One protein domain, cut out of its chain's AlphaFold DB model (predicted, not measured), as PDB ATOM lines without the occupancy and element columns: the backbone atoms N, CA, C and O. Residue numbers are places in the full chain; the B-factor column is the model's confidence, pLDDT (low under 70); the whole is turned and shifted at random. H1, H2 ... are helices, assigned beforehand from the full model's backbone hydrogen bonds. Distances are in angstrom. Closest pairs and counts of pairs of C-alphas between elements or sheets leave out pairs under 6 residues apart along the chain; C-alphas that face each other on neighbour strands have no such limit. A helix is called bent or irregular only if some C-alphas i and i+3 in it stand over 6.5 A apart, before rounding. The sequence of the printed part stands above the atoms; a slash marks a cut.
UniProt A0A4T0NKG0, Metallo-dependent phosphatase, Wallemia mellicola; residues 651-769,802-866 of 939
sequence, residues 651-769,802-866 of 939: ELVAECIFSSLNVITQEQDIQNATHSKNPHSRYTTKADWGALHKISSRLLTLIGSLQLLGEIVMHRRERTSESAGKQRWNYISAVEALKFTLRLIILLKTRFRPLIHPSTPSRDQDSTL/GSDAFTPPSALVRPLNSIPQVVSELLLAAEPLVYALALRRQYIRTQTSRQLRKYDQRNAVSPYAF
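This is residues 651 to 769 and 802 to 866 of the 939 residues of the protein "Metallo-dependent phosphatase" of Wallemia mellicola (UniProt A0A4T0NKG0). Four long helices, H1, H3, H4 and H5, make a loose row, each beside the one before and running opposite ways to it; H3 and H5 are bent, and short H2 sits near H1. Residues 846 to 866 fold back past H5 as a tail, of which 851 to 859 stick out. The printed part has 184 residues, with five named helices, H1 to H5 in order, and no named strand: all helix. It is only just loose, close to compact, with a radius of gyration of the C-alphas of 19.6 A and spans of 59 by 43 by 34 A.

Start at H1, residues 651 to 672; it is near H2, residues 679 to 686. H3, residues 691 to 718, was assigned as one helix by its hydrogen bonds but is bent, C-alphas 705 and 708 being 7.4 A apart; its arms H3a, 691 to 705, and H3b, 708 to 718, stand at a steep tilt of 53 degrees. H1, with residues 651 to 659 alone, touches H3b, closest at the C-alphas of Glu 655 and Leu 709, 5.7 A. H4, residues 724 to 749, touches H3a at the C-alphas of Ser 696 and Leu 742, 5.5 A, the closest pair, and forms a hairpin with H3b. H1, H3a, H3b and H4 are a bundle, helices side by side. H5, residues 819 to 845, likewise one helix by its hydrogen bonds, is bent, C-alphas 829 and 832 being 7.3 A apart; its arm H5b, 832 to 845, touches H4, closest at the C-alphas of Glu 736 and Leu 833, 5.1 A, at a shallow tilt of 22 degrees, opposite ways. Its arm H5a, 819 to 829, touches H4 too, closest at the C-alphas of Phe 740 and Ala 829, 6.1 A. H1 and H4 are apart. In H1, H2, H3a, H3b, H4, H5a and H5b every O i to N i+4 pair is within hydrogen-bond range.

Find C-alpha 651 at (127.919, 163.124, 179.910); from there H1 runs 31.4 A. H4 runs 37.4 A to C-alpha 749 at (134.558, 186.624, 150.988). H2 is 9.9 A, H3a 21.4 A, H3b 15.1 A and H5a 15.4 A long; H5b runs 19.4 A to C-alpha 845 at (103.286, 175.709, 170.628).

The C-alphas of Phe 806 and Thr 848 are the two farthest apart, 59.3 A. Residues 770 to 801 are not printed; C-alphas 769 and 802 are 16.1 A apart across this cut, in the link from H4 to H5. Of the links printed whole, none is long. Look at the B-factor column: the mean pLDDT of the printed part is 72.2, and residues 841 to 866 are among those under 70.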
ATOM      1  N   GLU A 651     128.204 162.491 181.207       68.19
ATOM      2  CA  GLU A 651     127.919 163.124 179.910       68.19
ATOM      3  C   GLU A 651     128.592 164.495 179.755       68.19
ATOM      4  O   GLU A 651     129.141 164.805 178.700       68.19
ATOM      5  N   LEU A 652     128.592 165.319 180.811       72.56
ATOM      6  CA  LEU A 652     129.183 166.660 180.760       72.56
ATOM      7  C   LEU A 652     130.710 166.590 180.732       72.56
ATOM      8  O   LEU A 652     131.348 167.372 180.033       72.56
ATOM      9  N   VAL A 653     131.292 165.665 181.497       65.94
ATOM     10  CA  VAL A 653     132.748 165.504 181.567       65.94
ATOM     11  C   VAL A 653     133.280 164.914 180.262       65.94
ATOM     12  O   VAL A 653     134.252 165.440 179.723       65.94
ATOM     13  N   ALA A 654     132.617 163.889 179.718       67.56
ATOM     14  CA  ALA A 654     132.974 163.312 178.426       67.56
ATOM     15  C   ALA A 654     132.915 164.373 177.321       67.56
ATOM     16  O   ALA A 654     133.896 164.567 176.605       67.56
ATOM     17  N   GLU A 655     131.820 165.133 177.242       78.12
ATOM     18  CA  GLU A 655     131.683 166.177 176.227       78.12
ATOM     19  C   GLU A 655     132.681 167.326 176.429       78.12
ATOM     20  O   GLU A 655     133.207 167.860 175.457       78.12
ATOM     21  N   CYS A 656     133.009 167.685 177.675       77.44
ATOM     22  CA  CYS A 656     134.038 168.685 177.954       77.44
ATOM     23  C   CYS A 656     135.404 168.240 177.415       77.44
ATOM     24  O   CYS A 656     136.110 169.038 176.801       77.44
ATOM     25  N   ILE A 657     135.756 166.965 177.601       70.44
ATOM     26  CA  ILE A 657     137.003 166.393 177.088       70.44
ATOM     27  C   ILE A 657     136.989 166.354 175.554       70.44
ATOM     28  O   ILE A 657     137.955 166.800 174.936       70.44
ATOM     29  N   PHE A 658     135.898 165.894 174.931       72.38
ATOM     30  CA  PHE A 658     135.752 165.875 173.467       72.38
ATOM     31  C   PHE A 658     135.838 167.278 172.857       72.38
ATOM     32  O   PHE A 658     136.577 167.497 171.897       72.38
ATOM     33  N   SER A 659     135.146 168.247 173.453       79.81
ATOM     34  CA  SER A 659     135.205 169.657 173.072       79.81
ATOM     35  C   SER A 659     136.630 170.217 173.180       79.81
ATOM     36  O   SER A 659     137.108 170.861 172.247       79.81
ATOM     37  N   SER A 660     137.350 169.945 174.277       75.25
ATOM     38  CA  SER A 660     138.750 170.370 174.445       75.25
ATOM     39  C   SER A 660     139.692 169.721 173.427       75.25
ATOM     40  O   SER A 660     140.530 170.411 172.849       75.25
ATOM     41  N   LEU A 661     139.532 168.422 173.161       73.12
ATOM     42  CA  LEU A 661     140.309 167.695 172.156       73.12
ATOM     43  C   LEU A 661     140.106 168.270 170.752       73.12
ATOM     44  O   LEU A 661     141.087 168.494 170.044       73.12
ATOM     45  N   ASN A 662     138.859 168.558 170.368       77.19
ATOM     46  CA  ASN A 662     138.528 169.137 169.063       77.19
ATOM     47  C   ASN A 662     139.144 170.534 168.881       77.19
ATOM     48  O   ASN A 662     139.630 170.859 167.801       77.19
ATOM     49  N   VAL A 663     139.194 171.347 169.942       79.69
ATOM     50  CA  VAL A 663     139.851 172.666 169.904       79.69
ATOM     51  C   VAL A 663     141.374 172.541 169.767       79.69
ATOM     52  O   VAL A 663     141.974 173.281 168.989       79.69
ATOM     53  N   ILE A 664     142.004 171.599 170.477       75.38
ATOM     54  CA  ILE A 664     143.459 171.365 170.399       75.38
ATOM     55  C   ILE A 664     143.854 170.846 169.012       75.38
ATOM     56  O   ILE A 664     144.761 171.393 168.384       75.38
ATOM     57  N   THR A 665     143.148 169.827 168.518       73.88
ATOM     58  CA  THR A 665     143.394 169.247 167.187       73.88
ATOM     59  C   THR A 665     143.176 170.269 166.077       73.88
ATOM     60  O   THR A 665     143.968 170.322 165.140       73.88
ATOM     61  N   GLN A 666     142.181 171.153 166.205       76.31
ATOM     62  CA  GLN A 666     141.975 172.249 165.256       76.31
ATOM     63  C   GLN A 666     143.189 173.192 165.173       76.31
ATOM     64  O   GLN A 666     143.565 173.602 164.073       76.31
ATOM     65  N   GLU A 667     143.799 173.562 166.302       76.31
ATOM     66  CA  GLU A 667     144.960 174.463 166.297       76.31
ATOM     67  C   GLU A 667     146.194 173.784 165.682       76.31
ATOM     68  O   GLU A 667     146.908 174.405 164.892       76.31
ATOM     69  N   GLN A 668     146.392 172.492 165.959       71.81
ATOM     70  CA  GLN A 668     147.456 171.685 165.353       71.81
ATOM     71  C   GLN A 668     147.275 171.536 163.833       71.81
ATOM     72  O   GLN A 668     148.210 171.784 163.070       71.81
ATOM     73  N   ASP A 669     146.063 171.212 163.370       70.88
ATOM     74  CA  ASP A 669     145.754 171.085 161.940       70.88
ATOM     75  C   ASP A 669     145.991 172.410 161.193       70.88
ATOM     76  O   ASP A 669     146.506 172.419 160.073       70.88
ATOM     77  N   ILE A 670     145.678 173.553 161.813       72.62
ATOM     78  CA  ILE A 670     145.929 174.884 161.238       72.62
ATOM     79  C   ILE A 670     147.429 175.171 161.091       72.62
ATOM     80  O   ILE A 670     147.825 175.770 160.085       72.62
ATOM     81  N   GLN A 671     148.253 174.770 162.062       69.75
ATOM     82  CA  GLN A 671     149.707 174.943 162.002       69.75
ATOM     83  C   GLN A 671     150.321 174.074 160.890       69.75
ATOM     84  O   GLN A 671     151.064 174.582 160.042       69.75
ATOM     85  N   ASN A 672     149.906 172.807 160.807       65.94
ATOM     86  CA  ASN A 672     150.429 171.823 159.852       65.94
ATOM     87  C   ASN A 672     149.984 172.078 158.397       65.94
ATOM     88  O   ASN A 672     150.691 171.768 157.434       65.94
ATOM     89  N   ALA A 673     148.826 172.707 158.199       63.00
ATOM     90  CA  ALA A 673     148.243 172.921 156.875       63.00
ATOM     91  C   ALA A 673     148.973 173.937 155.976       63.00
ATOM     92  O   ALA A 673     148.618 174.095 154.803       63.00
ATOM     93  N   THR A 674     149.991 174.628 156.492       58.72
ATOM     94  CA  THR A 674     150.852 175.533 155.711       58.72
ATOM     95  C   THR A 674     151.657 174.779 154.641       58.72
ATOM     96  O   THR A 674     151.829 175.283 153.524       58.72
ATOM     97  N   HIS A 675     152.032 173.523 154.915       54.28
ATOM     98  CA  HIS A 675     152.822 172.668 154.020       54.28
ATOM     99  C   HIS A 675     152.024 171.546 153.336       54.28
ATOM    100  O   HIS A 675     152.526 170.937 152.390       54.28
ATOM    101  N   SER A 676     150.758 171.344 153.714       63.59
ATOM    102  CA  SER A 676     149.898 170.298 153.144       63.59
ATOM    103  C   SER A 676     149.716 170.423 151.618       63.59
ATOM    104  O   SER A 676     149.569 171.520 151.043       63.59
ATOM    105  N   LYS A 677     149.740 169.256 150.957       62.91
ATOM    106  CA  LYS A 677     149.441 169.066 149.525       62.91
ATOM    107  C   LYS A 677     147.967 168.725 149.272       62.91
ATOM    108  O   LYS A 677     147.546 168.761 148.116       62.91
ATOM    109  N   ASN A 678     147.184 168.462 150.321       75.19
ATOM    110  CA  ASN A 678     145.760 168.152 150.226       75.19
ATOM    111  C   ASN A 678     144.998 169.315 149.552       75.19
ATOM    112  O   ASN A 678     145.132 170.465 149.993       75.19
ATOM    113  N   PRO A 679     144.195 169.057 148.498       75.75
ATOM    114  CA  PRO A 679     143.362 170.072 147.854       75.75
ATOM    115  C   PRO A 679     142.517 170.887 148.848       75.75
ATOM    116  O   PRO A 679     142.461 172.112 148.738       75.75
ATOM    117  N   HIS A 680     141.928 170.240 149.857       82.31
ATOM    118  CA  HIS A 680     141.098 170.889 150.876       82.31
ATOM    119  C   HIS A 680     141.891 171.899 151.722       82.31
ATOM    120  O   HIS A 680     141.500 173.063 151.867       82.31
ATOM    121  N   SER A 681     143.060 171.490 152.219       82.06
ATOM    122  CA  SER A 681     143.957 172.358 152.986       82.06
ATOM    123  C   SER A 681     144.500 173.495 152.117       82.06
ATOM    124  O   SER A 681     144.492 174.645 152.543       82.06
ATOM    125  N   ARG A 682     144.843 173.236 150.846       82.31
ATOM    126  CA  ARG A 682     145.249 174.284 149.891       82.31
ATOM    127  C   ARG A 682     144.146 175.328 149.677       82.31
ATOM    128  O   ARG A 682     144.448 176.520 149.703       82.31
ATOM    129  N   TYR A 683     142.891 174.913 149.498       85.12
ATOM    130  CA  TYR A 683     141.754 175.827 149.318       85.12
ATOM    131  C   TYR A 683     141.480 176.689 150.561       85.12
ATOM    132  O   TYR A 683     141.166 177.874 150.436       85.12
ATOM    133  N   THR A 684     141.612 176.117 151.758       83.00
ATOM    134  CA  THR A 684     141.289 176.800 153.024       83.00
ATOM    135  C   THR A 684     142.435 177.662 153.568       83.00
ATOM    136  O   THR A 684     142.164 178.669 154.229       83.00
ATOM    137  N   THR A 685     143.703 177.332 153.278       77.50
ATOM    138  CA  THR A 685     144.877 178.063 153.804       77.50
ATOM    139  C   THR A 685     145.626 178.904 152.774       77.50
ATOM    140  O   THR A 685     146.017 180.029 153.095       77.50
ATOM    141  N   LYS A 686     145.830 178.390 151.551       73.50
ATOM    142  CA  LYS A 686     146.677 179.021 150.515       73.50
ATOM    143  C   LYS A 686     145.904 179.931 149.563       73.50
ATOM    144  O   LYS A 686     146.519 180.718 148.848       73.50
ATOM    145  N   ALA A 687     144.577 179.849 149.533       76.38
ATOM    146  CA  ALA A 687     143.765 180.817 148.809       76.38
ATOM    147  C   ALA A 687     143.614 182.110 149.634       76.38
ATOM    148  O   ALA A 687     143.215 182.087 150.800       76.38
ATOM    149  N   ASP A 688     143.952 183.252 149.034       78.19
ATOM    150  CA  ASP A 688     143.913 184.549 149.714       78.19
ATOM    151  C   ASP A 688     142.487 185.126 149.770       78.19
ATOM    152  O   ASP A 688     142.067 185.928 148.934       78.19
ATOM    153  N   TRP A 689     141.714 184.684 150.765       83.50
ATOM    154  CA  TRP A 689     140.357 185.180 151.043       83.50
ATOM    155  C   TRP A 689     140.324 186.353 152.049       83.50
ATOM    156  O   TRP A 689     139.250 186.855 152.397       83.50
ATOM    157  N   GLY A 690     141.491 186.803 152.528       85.00
ATOM    158  CA  GLY A 690     141.639 187.880 153.509       85.00
ATOM    159  C   GLY A 690     141.434 187.478 154.981       85.00
ATOM    160  O   GLY A 690     140.976 186.385 155.320       85.00
ATOM    161  N   ALA A 691     141.775 188.397 155.894       85.38
ATOM    162  CA  ALA A 691     141.785 188.150 157.343       85.38
ATOM    163  C   ALA A 691     140.395 187.843 157.930       85.38
ATOM    164  O   ALA A 691     140.258 186.954 158.768       85.38
ATOM    165  N   LEU A 692     139.351 188.528 157.449       86.75
ATOM    166  CA  LEU A 692     137.976 188.319 157.916       86.75
ATOM    167  C   LEU A 692     137.459 186.902 157.624       86.75
ATOM    168  O   LEU A 692     136.739 186.354 158.453       86.75
ATOM    169  N   HIS A 693     137.847 186.292 156.496       90.06
ATOM    170  CA  HIS A 693     137.523 184.891 156.205       90.06
ATOM    171  C   HIS A 693     138.193 183.960 157.219       90.06
ATOM    172  O   HIS A 693     137.517 183.155 157.847       90.06
ATOM    173  N   LYS A 694     139.505 184.123 157.450       86.25
ATOM    174  CA  LYS A 694     140.272 183.291 158.395       86.25
ATOM    175  C   LYS A 694     139.700 183.351 159.814       86.25
ATOM    176  O   LYS A 694     139.536 182.311 160.444       86.25
ATOM    177  N   ILE A 695     139.362 184.551 160.294       88.69
ATOM    178  CA  ILE A 695     138.731 184.741 161.608       88.69
ATOM    179  C   ILE A 695     137.354 184.067 161.637       88.69
ATOM    180  O   ILE A 695     137.058 183.331 162.576       88.69
ATOM    181  N   SER A 696     136.540 184.267 160.596       89.81
ATOM    182  CA  SER A 696     135.182 183.713 160.538       89.81
ATOM    183  C   SER A 696     135.175 182.185 160.489       89.81
ATOM    184  O   SER A 696     134.397 181.574 161.214       89.81
ATOM    185  N   SER A 697     136.058 181.560 159.703       88.75
ATOM    186  CA  SER A 697     136.179 180.097 159.620       88.75
ATOM    187  C   SER A 697     136.675 179.480 160.927       88.75
ATOM    188  O   SER A 697     136.121 178.486 161.388       88.75
ATOM    189  N   ARG A 698     137.674 180.095 161.579       88.56
ATOM    190  CA  ARG A 698     138.161 179.627 162.888       88.56
ATOM    191  C   ARG A 698     137.075 179.707 163.953       88.56
ATOM    192  O   ARG A 698     136.868 178.740 164.680       88.56
ATOM    193  N   LEU A 699     136.368 180.837 164.012       89.19
ATOM    194  CA  LEU A 699     135.285 181.046 164.966       89.19
ATOM    195  C   LEU A 699     134.105 180.099 164.695       89.19
ATOM    196  O   LEU A 699     133.522 179.578 165.637       89.19
ATOM    197  N   LEU A 700     133.786 179.827 163.424       89.88
ATOM    198  CA  LEU A 700     132.729 178.891 163.039       89.88
ATOM    199  C   LEU A 700     133.032 177.457 163.501       89.88
ATOM    200  O   LEU A 700     132.157 176.821 164.087       89.88
ATOM    201  N   THR A 701     134.256 176.966 163.278       87.06
ATOM    202  CA  THR A 701     134.676 175.627 163.728       87.06
ATOM    203  C   THR A 701     134.764 175.542 165.260       87.06
ATOM    204  O   THR A 701     134.311 174.555 165.841       87.06
ATOM    205  N   LEU A 702     135.245 176.597 165.931       88.06
ATOM    206  CA  LEU A 702     135.302 176.666 167.397       88.06
ATOM    207  C   LEU A 702     133.901 176.608 168.022       88.06
ATOM    208  O   LEU A 702     133.656 175.817 168.928       88.06
ATOM    209  N   ILE A 703     132.963 177.416 167.515       89.19
ATOM    210  CA  ILE A 703     131.571 177.404 167.983       89.19
ATOM    211  C   ILE A 703     130.948 176.028 167.747       89.19
ATOM    212  O   ILE A 703     130.266 175.526 168.632       89.19
ATOM    213  N   GLY A 704     131.195 175.410 166.586       85.25
ATOM    214  CA  GLY A 704     130.719 174.057 166.294       85.25
ATOM    215  C   GLY A 704     131.240 173.018 167.289       85.25
ATOM    216  O   GLY A 704     130.463 172.191 167.755       85.25
ATOM    217  N   SER A 705     132.516 173.116 167.669       85.31
ATOM    218  CA  SER A 705     133.163 172.191 168.610       85.31
ATOM    219  C   SER A 705     132.676 172.348 170.053       85.31
ATOM    220  O   SER A 705     132.724 171.386 170.802       85.31
ATOM    221  N   LEU A 706     132.199 173.537 170.445       87.12
ATOM    222  CA  LEU A 706     131.708 173.832 171.802       87.12
ATOM    223  C   LEU A 706     130.178 173.773 171.937       87.12
ATOM    224  O   LEU A 706     129.636 173.933 173.034       87.12
ATOM    225  N   GLN A 707     129.457 173.607 170.828       87.38
ATOM    226  CA  GLN A 707     128.008 173.773 170.822       87.38
ATOM    227  C   GLN A 707     127.296 172.714 171.665       87.38
ATOM    228  O   GLN A 707     126.437 173.075 172.472       87.38
ATOM    229  N   LEU A 708     127.659 171.441 171.498       83.44
ATOM    230  CA  LEU A 708     127.027 170.330 172.208       83.44
ATOM    231  C   LEU A 708     127.269 170.440 173.720       83.44
ATOM    232  O   LEU A 708     126.318 170.347 174.494       83.44
ATOM    233  N   LEU A 709     128.493 170.789 174.136       84.44
ATOM    234  CA  LEU A 709     128.814 171.096 175.533       84.44
ATOM    235  C   LEU A 709     127.895 172.183 176.110       84.44
ATOM    236  O   LEU A 709     127.309 172.015 177.181       84.44
ATOM    237  N   GLY A 710     127.725 173.291 175.384       83.56
ATOM    238  CA  GLY A 710     126.822 174.365 175.794       83.56
ATOM    239  C   GLY A 710     125.355 173.927 175.860       83.56
ATOM    240  O   GLY A 710     124.627 174.336 176.766       83.56
ATOM    241  N   GLU A 711     124.911 173.057 174.951       83.75
ATOM    242  CA  GLU A 711     123.558 172.495 174.960       83.75
ATOM    243  C   GLU A 711     123.315 171.565 176.157       83.75
ATOM    244  O   GLU A 711     122.258 171.675 176.784       83.75
ATOM    245  N   ILE A 712     124.291 170.729 176.534       80.44
ATOM    246  CA  ILE A 712     124.236 169.876 177.735       80.44
ATOM    247  C   ILE A 712     124.148 170.740 178.999       80.44
ATOM    248  O   ILE A 712     123.284 170.513 179.850       80.44
ATOM    249  N   VAL A 713     124.985 171.779 179.111       81.88
ATOM    250  CA  VAL A 713     124.969 172.710 180.254       81.88
ATOM    251  C   VAL A 713     123.610 173.404 180.384       81.88
ATOM    252  O   VAL A 713     123.053 173.496 181.484       81.88
ATOM    253  N   MET A 714     123.039 173.866 179.271       81.25
ATOM    254  CA  MET A 714     121.731 174.527 179.274       81.25
ATOM    255  C   MET A 714     120.578 173.552 179.539       81.25
ATOM    256  O   MET A 714     119.628 173.915 180.232       81.25
ATOM    257  N   HIS A 715     120.665 172.311 179.055       75.81
ATOM    258  CA  HIS A 715     119.682 171.268 179.352       75.81
ATOM    259  C   HIS A 715     119.700 170.855 180.834       75.81
ATOM    260  O   HIS A 715     118.649 170.626 181.428       75.81
ATOM    261  N   ARG A 716     120.866 170.851 181.489       74.25
ATOM    262  CA  ARG A 716     120.948 170.633 182.944       74.25
ATOM    263  C   ARG A 716     120.287 171.755 183.739       74.25
ATOM    264  O   ARG A 716     119.550 171.481 184.683       74.25
ATOM    265  N   ARG A 717     120.490 173.014 183.336       72.50
ATOM    266  CA  ARG A 717     119.813 174.166 183.962       72.50
ATOM    267  C   ARG A 717     118.289 174.093 183.815       72.50
ATOM    268  O   ARG A 717     117.583 174.466 184.749       72.50
ATOM    269  N   GLU A 718     117.786 173.554 182.703       70.81
ATOM    270  CA  GLU A 718     116.352 173.306 182.469       70.81
ATOM    271  C   GLU A 718     115.718 172.401 183.541       70.81
ATOM    272  O   GLU A 718     114.617 172.696 183.996       70.81
ATOM    273  N   ARG A 719     116.431 171.379 184.041       64.06
ATOM    274  CA  ARG A 719     115.927 170.500 185.120       64.06
ATOM    275  C   ARG A 719     115.736 171.213 186.467       64.06
ATOM    276  O   ARG A 719     115.046 170.689 187.332       64.06
ATOM    277  N   THR A 720     116.333 172.394 186.651       61.88
ATOM    278  CA  THR A 720     116.306 173.144 187.923       61.88
ATOM    279  C   THR A 720     115.345 174.339 187.932       61.88
ATOM    280  O   THR A 720     115.042 174.863 189.000       61.88
ATOM    281  N   SER A 721     114.845 174.790 186.773       59.44
ATOM    282  CA  SER A 721     113.914 175.926 186.686       59.44
ATOM    283  C   SER A 721     113.089 175.900 185.398       59.44
ATOM    284  O   SER A 721     113.634 175.830 184.300       59.44
ATOM    285  N   GLU A 722     111.776 176.096 185.512       60.44
ATOM    286  CA  GLU A 722     110.850 176.163 184.371       60.44
ATOM    287  C   GLU A 722     111.153 177.351 183.425       60.44
ATOM    288  O   GLU A 722     110.930 177.291 182.215       60.44
ATOM    289  N   SER A 723     111.773 178.422 183.945       63.97
ATOM    290  CA  SER A 723     112.234 179.573 183.147       63.97
ATOM    291  C   SER A 723     113.459 179.266 182.267       63.97
ATOM    292  O   SER A 723     113.709 179.968 181.279       63.97
ATOM    293  N   ALA A 724     114.209 178.203 182.586       64.38
ATOM    294  CA  ALA A 724     115.459 177.852 181.919       64.38
ATOM    295  C   ALA A 724     115.254 177.157 180.560       64.38
ATOM    296  O   ALA A 724     116.119 177.273 179.690       64.38
ATOM    297  N   GLY A 725     114.084 176.564 180.296       67.31
ATOM    298  CA  GLY A 725     113.741 176.042 178.965       67.31
ATOM    299  C   GLY A 725     113.716 177.133 177.886       67.31
ATOM    300  O   GLY A 725     114.290 176.989 176.803       67.31
ATOM    301  N   LYS A 726     113.165 178.312 178.214       72.12
ATOM    302  CA  LYS A 726     113.208 179.495 177.332       72.12
ATOM    303  C   LYS A 726     114.641 179.996 177.122       72.12
ATOM    304  O   LYS A 726     114.979 180.435 176.023       72.12
ATOM    305  N   GLN A 727     115.490 179.912 178.148       77.12
ATOM    306  CA  GLN A 727     116.899 180.307 178.061       77.12
ATOM    307  C   GLN A 727     117.715 179.352 177.177       77.12
ATOM    308  O   GLN A 727     118.517 179.824 176.374       77.12
ATOM    309  N   ARG A 728     117.469 178.037 177.246       80.94
ATOM    310  CA  ARG A 728     118.098 177.030 176.373       80.94
ATOM    311  C   ARG A 728     117.816 177.306 174.897       80.94
ATOM    312  O   ARG A 728     118.743 177.391 174.098       80.94
ATOM    313  N   TRP A 729     116.555 177.530 174.530       80.75
ATOM    314  CA  TRP A 729     116.203 177.837 173.139       80.75
ATOM    315  C   TRP A 729     116.680 179.218 172.678       80.75
ATOM    316  O   TRP A 729     116.964 179.390 171.491       80.75
ATOM    317  N   ASN A 730     116.801 180.194 173.586       83.44
ATOM    318  CA  ASN A 730     117.457 181.469 173.286       83.44
ATOM    319  C   ASN A 730     118.947 181.264 172.972       83.44
ATOM    320  O   ASN A 730     119.422 181.830 171.993       83.44
ATOM    321  N   TYR A 731     119.649 180.436 173.754       86.69
ATOM    322  CA  TYR A 731     121.047 180.072 173.513       86.69
ATOM    323  C   TYR A 731     121.220 179.375 172.158       86.69
ATOM    324  O   TYR A 731     121.967 179.871 171.322       86.69
ATOM    325  N   ILE A 732     120.458 178.306 171.892       85.00
ATOM    326  CA  ILE A 732     120.527 177.560 170.621       85.00
ATOM    327  C   ILE A 732     120.242 178.490 169.433       85.00
ATOM    328  O   ILE A 732     121.009 178.533 168.476       85.00
ATOM    329  N   SER A 733     119.184 179.307 169.513       84.31
ATOM    330  CA  SER A 733     118.851 180.254 168.437       84.31
ATOM    331  C   SER A 733     119.949 181.302 168.222       84.31
ATOM    332  O   SER A 733     120.200 181.687 167.085       84.31
ATOM    333  N   ALA A 734     120.595 181.778 169.294       87.94
ATOM    334  CA  ALA A 734     121.679 182.756 169.210       87.94
ATOM    335  C   ALA A 734     122.956 182.150 168.607       87.94
ATOM    336  O   ALA A 734     123.580 182.780 167.754       87.94
ATOM    337  N   VAL A 735     123.312 180.921 168.995       89.12
ATOM    338  CA  VAL A 735     124.456 180.183 168.438       89.12
ATOM    339  C   VAL A 735     124.242 179.894 166.951       89.12
ATOM    340  O   VAL A 735     125.133 180.156 166.143       89.12
ATOM    341  N   GLU A 736     123.054 179.434 166.553       89.75
ATOM    342  CA  GLU A 736     122.741 179.206 165.137       89.75
ATOM    343  C   GLU A 736     122.689 180.503 164.324       89.75
ATOM    344  O   GLU A 736     123.155 180.529 163.183       89.75
ATOM    345  N   ALA A 737     122.192 181.600 164.907       89.81
ATOM    346  CA  ALA A 737     122.205 182.906 164.254       89.81
ATOM    347  C   ALA A 737     123.641 183.391 164.021       89.81
ATOM    348  O   ALA A 737     123.967 183.833 162.920       89.81
ATOM    349  N   LEU A 738     124.518 183.231 165.017       91.69
ATOM    350  CA  LEU A 738     125.931 183.571 164.903       91.69
ATOM    351  C   LEU A 738     126.630 182.724 163.828       91.69
ATOM    352  O   LEU A 738     127.302 183.277 162.960       91.69
ATOM    353  N   LYS A 739     126.424 181.400 163.814       91.50
ATOM    354  CA  LYS A 739     126.975 180.522 162.766       91.50
ATOM    355  C   LYS A 739     126.462 180.888 161.374       91.50
ATOM    356  O   LYS A 739     127.243 180.872 160.425       91.50
ATOM    357  N   PHE A 740     125.184 181.246 161.237       91.56
ATOM    358  CA  PHE A 740     124.625 181.728 159.972       91.56
ATOM    359  C   PHE A 740     125.313 183.017 159.503       91.56
ATOM    360  O   PHE A 740     125.736 183.099 158.349       91.56
ATOM    361  N   THR A 741     125.507 183.994 160.396       92.12
ATOM    362  CA  THR A 741     126.242 185.226 160.079       92.12
ATOM    363  C   THR A 741     127.681 184.932 159.645       92.12
ATOM    364  O   THR A 741     128.134 185.480 158.641       92.12
ATOM    365  N   LEU A 742     128.387 184.029 160.335       92.50
ATOM    366  CA  LEU A 742     129.754 183.633 159.971       92.50
ATOM    367  C   LEU A 742     129.811 182.944 158.601       92.50
ATOM    368  O   LEU A 742     130.665 183.283 157.784       92.50
ATOM    369  N   ARG A 743     128.868 182.040 158.306       91.50
ATOM    370  CA  ARG A 743     128.735 181.401 156.985       91.50
ATOM    371  C   ARG A 743     128.458 182.417 155.878       91.50
ATOM    372  O   ARG A 743     129.038 182.303 154.802       91.50
ATOM    373  N   LEU A 744     127.638 183.437 156.138       91.38
ATOM    374  CA  LEU A 744     127.369 184.506 155.174       91.38
ATOM    375  C   LEU A 744     128.622 185.351 154.897       91.38
ATOM    376  O   LEU A 744     128.905 185.669 153.744       91.38
ATOM    377  N   ILE A 745     129.407 185.673 155.932       91.50
ATOM    378  CA  ILE A 745     130.687 186.381 155.773       91.50
ATOM    379  C   ILE A 745     131.661 185.547 154.930       91.50
ATOM    380  O   ILE A 745     132.282 186.090 154.015       91.50
ATOM    381  N   ILE A 746     131.767 184.239 155.196       90.31
ATOM    382  CA  ILE A 746     132.602 183.319 154.409       90.31
ATOM    383  C   ILE A 746     132.139 183.310 152.947       90.31
ATOM    384  O   ILE A 746     132.957 183.564 152.068       90.31
ATOM    385  N   LEU A 747     130.839 183.136 152.687       89.50
ATOM    386  CA  LEU A 747     130.259 183.107 151.338       89.50
ATOM    387  C   LEU A 747     130.521 184.401 150.546       89.50
ATOM    388  O   LEU A 747     130.849 184.361 149.357       89.50
ATOM    389  N   LEU A 748     130.415 185.563 151.199       90.00
ATOM    390  CA  LEU A 748     130.717 186.859 150.584       90.00
ATOM    391  C   LEU A 748     132.215 187.005 150.275       90.00
ATOM    392  O   LEU A 748     132.581 187.523 149.219       90.00
ATOM    393  N   LYS A 749     133.098 186.538 151.170       89.38
ATOM    394  CA  LYS A 749     134.558 186.624 150.988       89.38
ATOM    395  C   LYS A 749     135.096 185.637 149.956       89.38
ATOM    396  O   LYS A 749     136.015 185.994 149.222       89.38
ATOM    397  N   THR A 750     134.489 184.461 149.822       87.19
ATOM    398  CA  THR A 750     134.837 183.475 148.785       87.19
ATOM    399  C   THR A 750     134.230 183.801 147.416       87.19
ATOM    400  O   THR A 750     134.399 183.022 146.481       87.19
ATOM    401  N   ARG A 751     133.581 184.969 147.258       87.75
ATOM    402  CA  ARG A 751     132.923 185.437 146.022       87.75
ATOM    403  C   ARG A 751     131.808 184.496 145.553       87.75
ATOM    404  O   ARG A 751     131.774 184.115 144.386       87.75
ATOM    405  N   PHE A 752     130.904 184.135 146.466       86.69
ATOM    406  CA  PHE A 752     129.783 183.224 146.211       86.69
ATOM    407  C   PHE A 752     130.237 181.852 145.695       86.69
ATOM    408  O   PHE A 752     129.675 181.319 144.742       86.69
ATOM    409  N   ARG A 753     131.272 181.275 146.313       87.94
ATOM    410  CA  ARG A 753     131.630 179.859 146.135       87.94
ATOM    411  C   ARG A 753     130.930 179.008 147.202       87.94
ATOM    412  O   ARG A 753     130.778 179.507 148.319       87.94
ATOM    413  N   PRO A 754     130.538 177.757 146.896       85.19
ATOM    414  CA  PRO A 754     129.965 176.838 147.876       85.19
ATOM    415  C   PRO A 754     130.767 176.782 149.181       85.19
ATOM    416  O   PRO A 754     132.000 176.770 149.163       85.19
ATOM    417  N   LEU A 755     130.064 176.737 150.312       84.56
ATOM    418  CA  LEU A 755     130.661 176.541 151.627       84.56
ATOM    419  C   LEU A 755     131.185 175.107 151.740       84.56
ATOM    420  O   LEU A 755     130.442 174.151 151.508       84.56
ATOM    421  N   ILE A 756     132.454 174.975 152.122       85.06
ATOM    422  CA  ILE A 756     133.141 173.691 152.293       85.06
ATOM    423  C   ILE A 756     133.241 173.348 153.784       85.06
ATOM    424  O   ILE A 756     133.459 174.240 154.613       85.06
ATOM    425  N   HIS A 757     133.071 172.066 154.126       80.00
ATOM    426  CA  HIS A 757     133.172 171.566 155.493       80.00
ATOM    427  C   HIS A 757     134.300 170.522 155.655       80.00
ATOM    428  O   HIS A 757     134.294 169.527 154.932       80.00
ATOM    429  N   PRO A 758     135.180 170.644 156.669       81.12
ATOM    430  CA  PRO A 758     135.281 171.751 157.622       81.12
ATOM    431  C   PRO A 758     135.771 173.050 156.958       81.12
ATOM    432  O   PRO A 758     136.479 173.033 155.962       81.12
ATOM    433  N   SER A 759     135.408 174.208 157.522       81.25
ATOM    434  CA  SER A 759     135.830 175.516 156.975       81.25
ATOM    435  C   SER A 759     137.298 175.873 157.267       81.25
ATOM    436  O   SER A 759     137.818 176.891 156.800       81.25
ATOM    437  N   THR A 760     137.954 175.030 158.059       83.94
ATOM    438  CA  THR A 760     139.373 175.043 158.414       83.94
ATOM    439  C   THR A 760     140.076 173.873 157.728       83.94
ATOM    440  O   THR A 760     139.408 172.908 157.358       83.94
ATOM    441  N   PRO A 761     141.403 173.931 157.539       79.19
ATOM    442  CA  PRO A 761     142.141 172.801 156.985       79.19
ATOM    443  C   PRO A 761     141.923 171.518 157.793       79.19
ATOM    444  O   PRO A 761     141.645 171.569 158.990       79.19
ATOM    445  N   SER A 762     142.040 170.385 157.108       68.56
ATOM    446  CA  SER A 762     141.863 169.048 157.672       68.56
ATOM    447  C   SER A 762     143.180 168.284 157.620       68.56
ATOM    448  O   SER A 762     143.955 168.473 156.676       68.56
ATOM    449  N   ARG A 763     143.394 167.380 158.579       63.81
ATOM    450  CA  ARG A 763     144.556 166.488 158.604       63.81
ATOM    451  C   ARG A 763     144.722 165.707 157.295       63.81
ATOM    452  O   ARG A 763     143.740 165.246 156.707       63.81
ATOM    453  N   ASP A 764     145.965 165.563 156.840       58.53
ATOM    454  CA  ASP A 764     146.293 164.764 155.660       58.53
ATOM    455  C   ASP A 764     146.013 163.281 155.975       58.53
ATOM    456  O   ASP A 764     146.568 162.721 156.921       58.53
ATOM    457  N   GLN A 765     145.100 162.654 155.227       49.62
ATOM    458  CA  GLN A 765     144.974 161.196 155.207       49.62
ATOM    459  C   GLN A 765     146.069 160.647 154.299       49.62
ATOM    460  O   GLN A 765     146.236 161.119 153.173       49.62
ATOM    461  N   ASP A 766     146.816 159.667 154.797       42.44
ATOM    462  CA  ASP A 766     147.840 158.987 154.021       42.44
ATOM    463  C   ASP A 766     147.181 158.206 152.874       42.44
ATOM    464  O   ASP A 766     146.488 157.211 153.088       42.44
ATOM    465  N   SER A 767     147.371 158.684 151.645       41.34
ATOM    466  CA  SER A 767     146.820 158.079 150.428       41.34
ATOM    467  C   SER A 767     147.371 156.676 150.143       41.34
ATOM    468  O   SER A 767     146.852 155.998 149.264       41.34
ATOM    469  N   THR A 768     148.407 156.234 150.863       40.34
ATOM    470  CA  THR A 768     148.941 154.866 150.771       40.34
ATOM    471  C   THR A 768     148.102 153.835 151.531       40.34
ATOM    472  O   THR A 768     148.276 152.638 151.328       40.34
ATOM    473  N   LEU A 769     147.157 154.288 152.365       38.09
ATOM    474  CA  LEU A 769     146.194 153.434 153.070       38.09
ATOM    475  C   LEU A 769     144.949 153.110 152.224       38.09
ATOM    476  O   LEU A 769     144.067 152.389 152.694       38.09
ATOM    477  N   GLY A 802     146.240 163.590 141.765       57.19
ATOM    478  CA  GLY A 802     145.102 164.082 140.979       57.19
ATOM    479  C   GLY A 802     145.358 165.312 140.091       57.19
ATOM    480  O   GLY A 802     146.355 166.024 140.206       57.19
ATOM    481  N   SER A 803     144.398 165.610 139.207       58.81
ATOM    482  CA  SER A 803     144.354 166.855 138.418       58.81
ATOM    483  C   SER A 803     144.273 168.109 139.306       58.81
ATOM    484  O   SER A 803     144.777 169.171 138.938       58.81
ATOM    485  N   ASP A 804     143.730 167.973 140.518       64.50
ATOM    486  CA  ASP A 804     143.618 169.044 141.511       64.50
ATOM    487  C   ASP A 804     144.973 169.573 142.005       64.50
ATOM    488  O   ASP A 804     145.055 170.728 142.437       64.50
ATOM    489  N   ALA A 805     146.058 168.791 141.918       61.34
ATOM    490  CA  ALA A 805     147.405 169.250 142.268       61.34
ATOM    491  C   ALA A 805     147.820 170.495 141.460       61.34
ATOM    492  O   ALA A 805     148.411 171.430 142.017       61.34
ATOM    493  N   PHE A 806     147.429 170.546 140.184       64.12
ATOM    494  CA  PHE A 806     147.789 171.603 139.235       64.12
ATOM    495  C   PHE A 806     146.795 172.775 139.212       64.12
ATOM    496  O   PHE A 806     147.118 173.847 138.701       64.12
ATOM    497  N   THR A 807     145.614 172.615 139.811       73.94
ATOM    498  CA  THR A 807     144.614 173.684 139.918       73.94
ATOM    499  C   THR A 807     145.033 174.705 140.987       73.94
ATOM    500  O   THR A 807     145.363 174.315 142.118       73.94
ATOM    501  N   PRO A 808     145.034 176.022 140.688       78.81
ATOM    502  CA  PRO A 808     145.385 177.036 141.674       78.81
ATOM    503  C   PRO A 808     144.382 177.025 142.841       78.81
ATOM    504  O   PRO A 808     143.189 176.815 142.609       78.81
ATOM    505  N   PRO A 809     144.821 177.288 144.090       81.88
ATOM    506  CA  PRO A 809     143.984 177.132 145.279       81.88
ATOM    507  C   PRO A 809     142.615 177.809 145.202       81.88
ATOM    508  O   PRO A 809     141.618 177.226 145.601       81.88
ATOM    509  N   SER A 810     142.528 179.012 144.634       81.44
ATOM    510  CA  SER A 810     141.271 179.764 144.517       81.44
ATOM    511  C   SER A 810     140.316 179.248 143.433       81.44
ATOM    512  O   SER A 810     139.163 179.683 143.400       81.44
ATOM    513  N   ALA A 811     140.775 178.358 142.547       81.56
ATOM    514  CA  ALA A 811     139.999 177.755 141.464       81.56
ATOM    515  C   ALA A 811     139.557 176.313 141.761       81.56
ATOM    516  O   ALA A 811     138.788 175.757 140.985       81.56
ATOM    517  N   LEU A 812     140.001 175.731 142.884       82.06
ATOM    518  CA  LEU A 812     139.631 174.372 143.298       82.06
ATOM    519  C   LEU A 812     138.126 174.207 143.550       82.06
ATOM    520  O   LEU A 812     137.604 173.110 143.414       82.06
ATOM    521  N   VAL A 813     137.423 175.281 143.902       85.06
ATOM    522  CA  VAL A 813     135.960 175.307 144.037       85.06
ATOM    523  C   VAL A 813     135.442 176.379 143.096       85.06
ATOM    524  O   VAL A 813     135.952 177.495 143.150       85.06
ATOM    525  N   ARG A 814     134.449 176.086 142.252       84.62
ATOM    526  CA  ARG A 814     133.884 176.997 141.239       84.62
ATOM    527  C   ARG A 814     132.844 177.961 141.838       84.62
ATOM    528  O   ARG A 814     132.279 177.676 142.892       84.62
ATOM    529  N   PRO A 815     132.650 179.163 141.254       84.06
ATOM    530  CA  PRO A 815     131.703 180.130 141.790       84.06
ATOM    531  C   PRO A 815     130.290 179.736 141.364       84.06
ATOM    532  O   PRO A 815     130.096 179.078 140.340       84.06
ATOM    533  N   LEU A 816     129.303 180.125 142.164       83.50
ATOM    534  CA  LEU A 816     127.901 179.909 141.842       83.50
ATOM    535  C   LEU A 816     127.503 180.879 140.727       83.50
ATOM    536  O   LEU A 816     127.549 182.096 140.900       83.50
ATOM    537  N   ASN A 817     127.121 180.331 139.575       77.19
ATOM    538  CA  ASN A 817     126.932 181.102 138.342       77.19
ATOM    539  C   ASN A 817     125.456 181.393 138.034       77.19
ATOM    540  O   ASN A 817     125.158 182.082 137.060       77.19
ATOM    541  N   SER A 818     124.519 180.874 138.833       77.06
ATOM    542  CA  SER A 818     123.083 181.084 138.634       77.06
ATOM    543  C   SER A 818     122.372 181.529 139.915       77.06
ATOM    544  O   SER A 818     122.728 181.128 141.024       77.06
ATOM    545  N   ILE A 819     121.326 182.350 139.760       75.69
ATOM    546  CA  ILE A 819     120.485 182.812 140.879       75.69
ATOM    547  C   ILE A 819     119.927 181.624 141.691       75.69
ATOM    548  O   ILE A 819     120.026 181.670 142.918       75.69
ATOM    549  N   PRO A 820     119.422 180.531 141.075       74.38
ATOM    550  CA  PRO A 820     118.974 179.359 141.826       74.38
ATOM    551  C   PRO A 820     120.069 178.711 142.682       74.38
ATOM    552  O   PRO A 820     119.788 178.286 143.798       74.38
ATOM    553  N   GLN A 821     121.317 178.666 142.203       75.00
ATOM    554  CA  GLN A 821     122.437 178.107 142.967       75.00
ATOM    555  C   GLN A 821     122.775 178.962 144.193       75.00
ATOM    556  O   GLN A 821     122.953 178.428 145.285       75.00
ATOM    557  N   VAL A 822     122.810 180.289 144.037       77.25
ATOM    558  CA  VAL A 822     123.061 181.214 145.155       77.25
ATOM    559  C   VAL A 822     121.942 181.131 146.193       77.25
ATOM    560  O   VAL A 822     122.216 181.051 147.388       77.25
ATOM    561  N   VAL A 823     120.682 181.098 145.750       77.44
ATOM    562  CA  VAL A 823     119.529 180.929 146.647       77.44
ATOM    563  C   VAL A 823     119.594 179.581 147.369       77.44
ATOM    564  O   VAL A 823     119.361 179.534 148.573       77.44
ATOM    565  N   SER A 824     119.975 178.502 146.679       75.69
ATOM    566  CA  SER A 824     120.163 177.183 147.291       75.69
ATOM    567  C   SER A 824     121.246 177.194 148.372       75.69
ATOM    568  O   SER A 824     121.041 176.628 149.441       75.69
ATOM    569  N   GLU A 825     122.380 177.851 148.130       82.00
ATOM    570  CA  GLU A 825     123.473 177.926 149.108       82.00
ATOM    571  C   GLU A 825     123.098 178.782 150.327       82.00
ATOM    572  O   GLU A 825     123.429 178.437 151.461       82.00
ATOM    573  N   LEU A 826     122.339 179.864 150.121       80.19
ATOM    574  CA  LEU A 826     121.787 180.675 151.209       80.19
ATOM    575  C   LEU A 826     120.768 179.895 152.048       80.19
ATOM    576  O   LEU A 826     120.776 180.012 153.274       80.19
ATOM    577  N   LEU A 827     119.919 179.085 151.408       77.75
ATOM    578  CA  LEU A 827     118.974 178.210 152.102       77.75
ATOM    579  C   LEU A 827     119.701 177.136 152.919       77.75
ATOM    580  O   LEU A 827     119.344 176.936 154.075       77.75
ATOM    581  N   LEU A 828     120.755 176.518 152.373       76.50
ATOM    582  CA  LEU A 828     121.599 175.554 153.093       76.50
ATOM    583  C   LEU A 828     122.334 176.198 154.279       76.50
ATOM    584  O   LEU A 828     122.415 175.620 155.360       76.50
ATOM    585  N   ALA A 829     122.841 177.424 154.121       79.62
ATOM    586  CA  ALA A 829     123.477 178.146 155.222       79.62
ATOM    587  C   ALA A 829     122.479 178.490 156.345       79.62
ATOM    588  O   ALA A 829     122.849 178.440 157.524       79.62
ATOM    589  N   ALA A 830     121.239 178.838 155.977       79.50
ATOM    590  CA  ALA A 830     120.152 179.209 156.884       79.50
ATOM    591  C   ALA A 830     119.411 178.008 157.496       79.50
ATOM    592  O   ALA A 830     118.736 178.179 158.511       79.50
ATOM    593  N   GLU A 831     119.532 176.813 156.912       77.75
ATOM    594  CA  GLU A 831     118.796 175.603 157.295       77.75
ATOM    595  C   GLU A 831     118.846 175.323 158.810       77.75
ATOM    596  O   GLU A 831     117.771 175.212 159.410       77.75
ATOM    597  N   PRO A 832     120.016 175.307 159.487       77.94
ATOM    598  CA  PRO A 832     120.065 175.039 160.926       77.94
ATOM    599  C   PRO A 832     119.325 176.095 161.756       77.94
ATOM    600  O   PRO A 832     118.585 175.759 162.680       77.94
ATOM    601  N   LEU A 833     119.446 177.373 161.385       82.69
ATOM    602  CA  LEU A 833     118.772 178.478 162.067       82.69
ATOM    603  C   LEU A 833     117.253 178.410 161.881       82.69
ATOM    604  O   LEU A 833     116.504 178.564 162.845       82.69
ATOM    605  N   VAL A 834     116.788 178.150 160.657       76.62
ATOM    606  CA  VAL A 834     115.357 177.977 160.367       76.62
ATOM    607  C   VAL A 834     114.806 176.784 161.145       76.62
ATOM    608  O   VAL A 834     113.739 176.898 161.748       76.62
ATOM    609  N   TYR A 835     115.553 175.681 161.208       72.50
ATOM    610  CA  TYR A 835     115.185 174.495 161.977       72.50
ATOM    611  C   TYR A 835     115.129 174.773 163.491       72.50
ATOM    612  O   TYR A 835     114.132 174.445 164.133       72.50
ATOM    613  N   ALA A 836     116.123 175.466 164.062       74.00
ATOM    614  CA  ALA A 836     116.124 175.874 165.473       74.00
ATOM    615  C   ALA A 836     114.946 176.794 165.813       74.00
ATOM    616  O   ALA A 836     114.291 176.619 166.839       74.00
ATOM    617  N   LEU A 837     114.644 177.766 164.949       76.94
ATOM    618  CA  LEU A 837     113.517 178.681 165.135       76.94
ATOM    619  C   LEU A 837     112.167 177.968 164.977       76.94
ATOM    620  O   LEU A 837     111.227 178.278 165.711       76.94
ATOM    621  N   ALA A 838     112.069 176.999 164.063       70.75
ATOM    622  CA  ALA A 838     110.887 176.161 163.894       70.75
ATOM    623  C   ALA A 838     110.648 175.278 165.126       70.75
ATOM    624  O   ALA A 838     109.534 175.267 165.648       70.75
ATOM    625  N   LEU A 839     111.694 174.628 165.651       69.38
ATOM    626  CA  LEU A 839     111.623 173.842 166.884       69.38
ATOM    627  C   LEU A 839     111.340 174.711 168.108       69.38
ATOM    628  O   LEU A 839     110.507 174.341 168.924       69.38
ATOM    629  N   ARG A 840     111.920 175.911 168.209       71.25
ATOM    630  CA  ARG A 840     111.573 176.888 169.252       71.25
ATOM    631  C   ARG A 840     110.102 177.293 169.171       71.25
ATOM    632  O   ARG A 840     109.433 177.399 170.196       71.25
ATOM    633  N   ARG A 841     109.571 177.498 167.961       69.19
ATOM    634  CA  ARG A 841     108.149 177.802 167.738       69.19
ATOM    635  C   ARG A 841     107.256 176.605 168.059       69.19
ATOM    636  O   ARG A 841     106.160 176.821 168.566       69.19
ATOM    637  N   GLN A 842     107.714 175.378 167.798       63.94
ATOM    638  CA  GLN A 842     107.033 174.137 168.165       63.94
ATOM    639  C   GLN A 842     107.058 173.913 169.679       63.94
ATOM    640  O   GLN A 842     106.003 173.644 170.221       63.94
ATOM    641  N   TYR A 843     108.179 174.134 170.368       53.44
ATOM    642  CA  TYR A 843     108.310 174.079 171.830       53.44
ATOM    643  C   TYR A 843     107.383 175.085 172.528       53.44
ATOM    644  O   TYR A 843     106.692 174.749 173.485       53.44
ATOM    645  N   ILE A 844     107.285 176.310 171.991       54.25
ATOM    646  CA  ILE A 844     106.328 177.325 172.465       54.25
ATOM    647  C   ILE A 844     104.870 176.916 172.150       54.25
ATOM    648  O   ILE A 844     103.972 177.207 172.935       54.25
ATOM    649  N   ARG A 845     104.618 176.211 171.034       47.44
ATOM    650  CA  ARG A 845     103.286 175.709 170.628       47.44
ATOM    651  C   ARG A 845     102.895 174.355 171.222       47.44
ATOM    652  O   ARG A 845     101.717 174.037 171.224       47.44
ATOM    653  N   THR A 846     103.797 173.543 171.759       46.47
ATOM    654  CA  THR A 846     103.431 172.264 172.390       46.47
ATOM    655  C   THR A 846     102.740 172.461 173.742       46.47
ATOM    656  O   THR A 846     102.088 171.537 174.214       46.47
ATOM    657  N   GLN A 847     102.750 173.682 174.298       46.59
ATOM    658  CA  GLN A 847     101.797 174.110 175.334       46.59
ATOM    659  C   GLN A 847     100.450 174.617 174.776       46.59
ATOM    660  O   GLN A 847      99.486 174.742 175.523       46.59
ATOM    661  N   THR A 848     100.332 174.892 173.474       34.28
ATOM    662  CA  THR A 848      99.099 175.380 172.830       34.28
ATOM    663  C   THR A 848      98.927 174.851 171.398       34.28
ATOM    664  O   THR A 848      99.383 175.435 170.418       34.28
ATOM    665  N   SER A 849      98.157 173.764 171.332       31.92
ATOM    666  CA  SER A 849      97.425 173.200 170.192       31.92
ATOM    667  C   SER A 849      98.194 172.551 169.022       31.92
ATOM    668  O   SER A 849      98.928 173.130 168.223       31.92
ATOM    669  N   ARG A 850      97.868 171.262 168.899       41.72
ATOM    670  CA  ARG A 850      98.135 170.302 167.833       41.72
ATOM    671  C   ARG A 850      97.356 170.678 166.572       41.72
ATOM    672  O   ARG A 850      96.253 170.182 166.414       41.72
ATOM    673  N   GLN A 851      97.911 171.510 165.687       39.81
ATOM    674  CA  GLN A 851      97.623 171.512 164.240       39.81
ATOM    675  C   GLN A 851      98.698 172.294 163.474       39.81
ATOM    676  O   GLN A 851      98.783 173.510 163.594       39.81
ATOM    677  N   LEU A 852      99.479 171.589 162.650       33.72
ATOM    678  CA  LEU A 852      99.931 172.045 161.328       33.72
ATOM    679  C   LEU A 852     100.505 170.841 160.571       33.72
ATOM    680  O   LEU A 852     101.697 170.560 160.544       33.72
ATOM    681  N   ARG A 853      99.562 170.100 159.990       40.62
ATOM    682  CA  ARG A 853      99.756 169.129 158.915       40.62
ATOM    683  C   ARG A 853     100.055 169.925 157.635       40.62
ATOM    684  O   ARG A 853      99.352 170.898 157.378       40.62
ATOM    685  N   LYS A 854     100.984 169.420 156.815       38.16
ATOM    686  CA  LYS A 854     101.385 169.881 155.463       38.16
ATOM    687  C   LYS A 854     102.495 170.941 155.430       38.16
ATOM    688  O   LYS A 854     102.230 172.131 155.310       38.16
ATOM    689  N   TYR A 855     103.740 170.468 155.403       33.47
ATOM    690  CA  TYR A 855     104.769 171.105 154.585       33.47
ATOM    691  C   TYR A 855     105.108 170.145 153.440       33.47
ATOM    692  O   TYR A 855     105.372 168.964 153.663       33.47
ATOM    693  N   ASP A 856     104.946 170.644 152.222       30.02
ATOM    694  CA  ASP A 856     104.978 169.902 150.965       30.02
ATOM    695  C   ASP A 856     106.429 169.551 150.590       30.02
ATOM    696  O   ASP A 856     107.272 170.429 150.415       30.02
ATOM    697  N   GLN A 857     106.729 168.255 150.504       36.72
ATOM    698  CA  GLN A 857     108.070 167.683 150.300       36.72
ATOM    699  C   GLN A 857     108.518 167.642 148.824       36.72
ATOM    700  O   GLN A 857     109.460 166.932 148.484       36.72
ATOM    701  N   ARG A 858     107.863 168.368 147.913       28.78
ATOM    702  CA  ARG A 858     108.053 168.153 146.465       28.78
ATOM    703  C   ARG A 858     109.078 169.042 145.752       28.78
ATOM    704  O   ARG A 858     109.341 168.774 144.589       28.78
ATOM    705  N   ASN A 859     109.714 170.017 146.412       29.09
ATOM    706  CA  ASN A 859     110.612 170.977 145.737       29.09
ATOM    707  C   ASN A 859     112.016 171.120 146.360       29.09
ATOM    708  O   ASN A 859     112.561 172.218 146.406       29.09
ATOM    709  N   ALA A 860     112.634 170.026 146.802       32.22
ATOM    710  CA  ALA A 860     114.071 170.002 147.110       32.22
ATOM    711  C   ALA A 860     114.772 168.913 146.287       32.22
ATOM    712  O   ALA A 860     115.454 168.037 146.807       32.22
ATOM    713  N   VAL A 861     114.552 168.947 144.972       32.31
ATOM    714  CA  VAL A 861     115.406 168.233 144.022       32.31
ATOM    715  C   VAL A 861     116.726 168.999 143.969       32.31
ATOM    716  O   VAL A 861     116.740 170.182 143.630       32.31
ATOM    717  N   SER A 862     117.820 168.337 144.355       37.66
ATOM    718  CA  SER A 862     119.190 168.839 144.212       37.66
ATOM    719  C   SER A 862     119.391 169.413 142.799       37.66
ATOM    720  O   SER A 862     119.240 168.665 141.831       37.66
ATOM    721  N   PRO A 863     119.749 170.702 142.624       37.81
ATOM    722  CA  PRO A 863     119.992 171.276 141.299       37.81
ATOM    723  C   PRO A 863     121.287 170.783 140.634       37.81
ATOM    724  O   PRO A 863     121.688 171.325 139.606       37.81
ATOM    725  N   TYR A 864     121.980 169.796 141.204       42.44
ATOM    726  CA  TYR A 864     123.289 169.364 140.731       42.44
ATOM    727  C   TYR A 864     123.193 168.011 140.034       42.44
ATOM    728  O   TYR A 864     123.569 166.978 140.581       42.44
ATOM    729  N   ALA A 865     122.698 168.045 138.797       38.56
ATOM    730  CA  ALA A 865     122.871 166.958 137.842       38.56
ATOM    731  C   ALA A 865     124.366 166.605 137.687       38.56
ATOM    732  O   ALA A 865     125.232 167.473 137.829       38.56
ATOM    733  N   PHE A 866     124.647 165.325 137.424       39.91
ATOM    734  CA  PHE A 866     125.977 164.750 137.194       39.91
ATOM    735  C   PHE A 866     126.820 165.620 136.240       39.91
ATOM    736  O   PHE A 866     126.611 165.612 135.030       39.91
TER     737      PHE A 866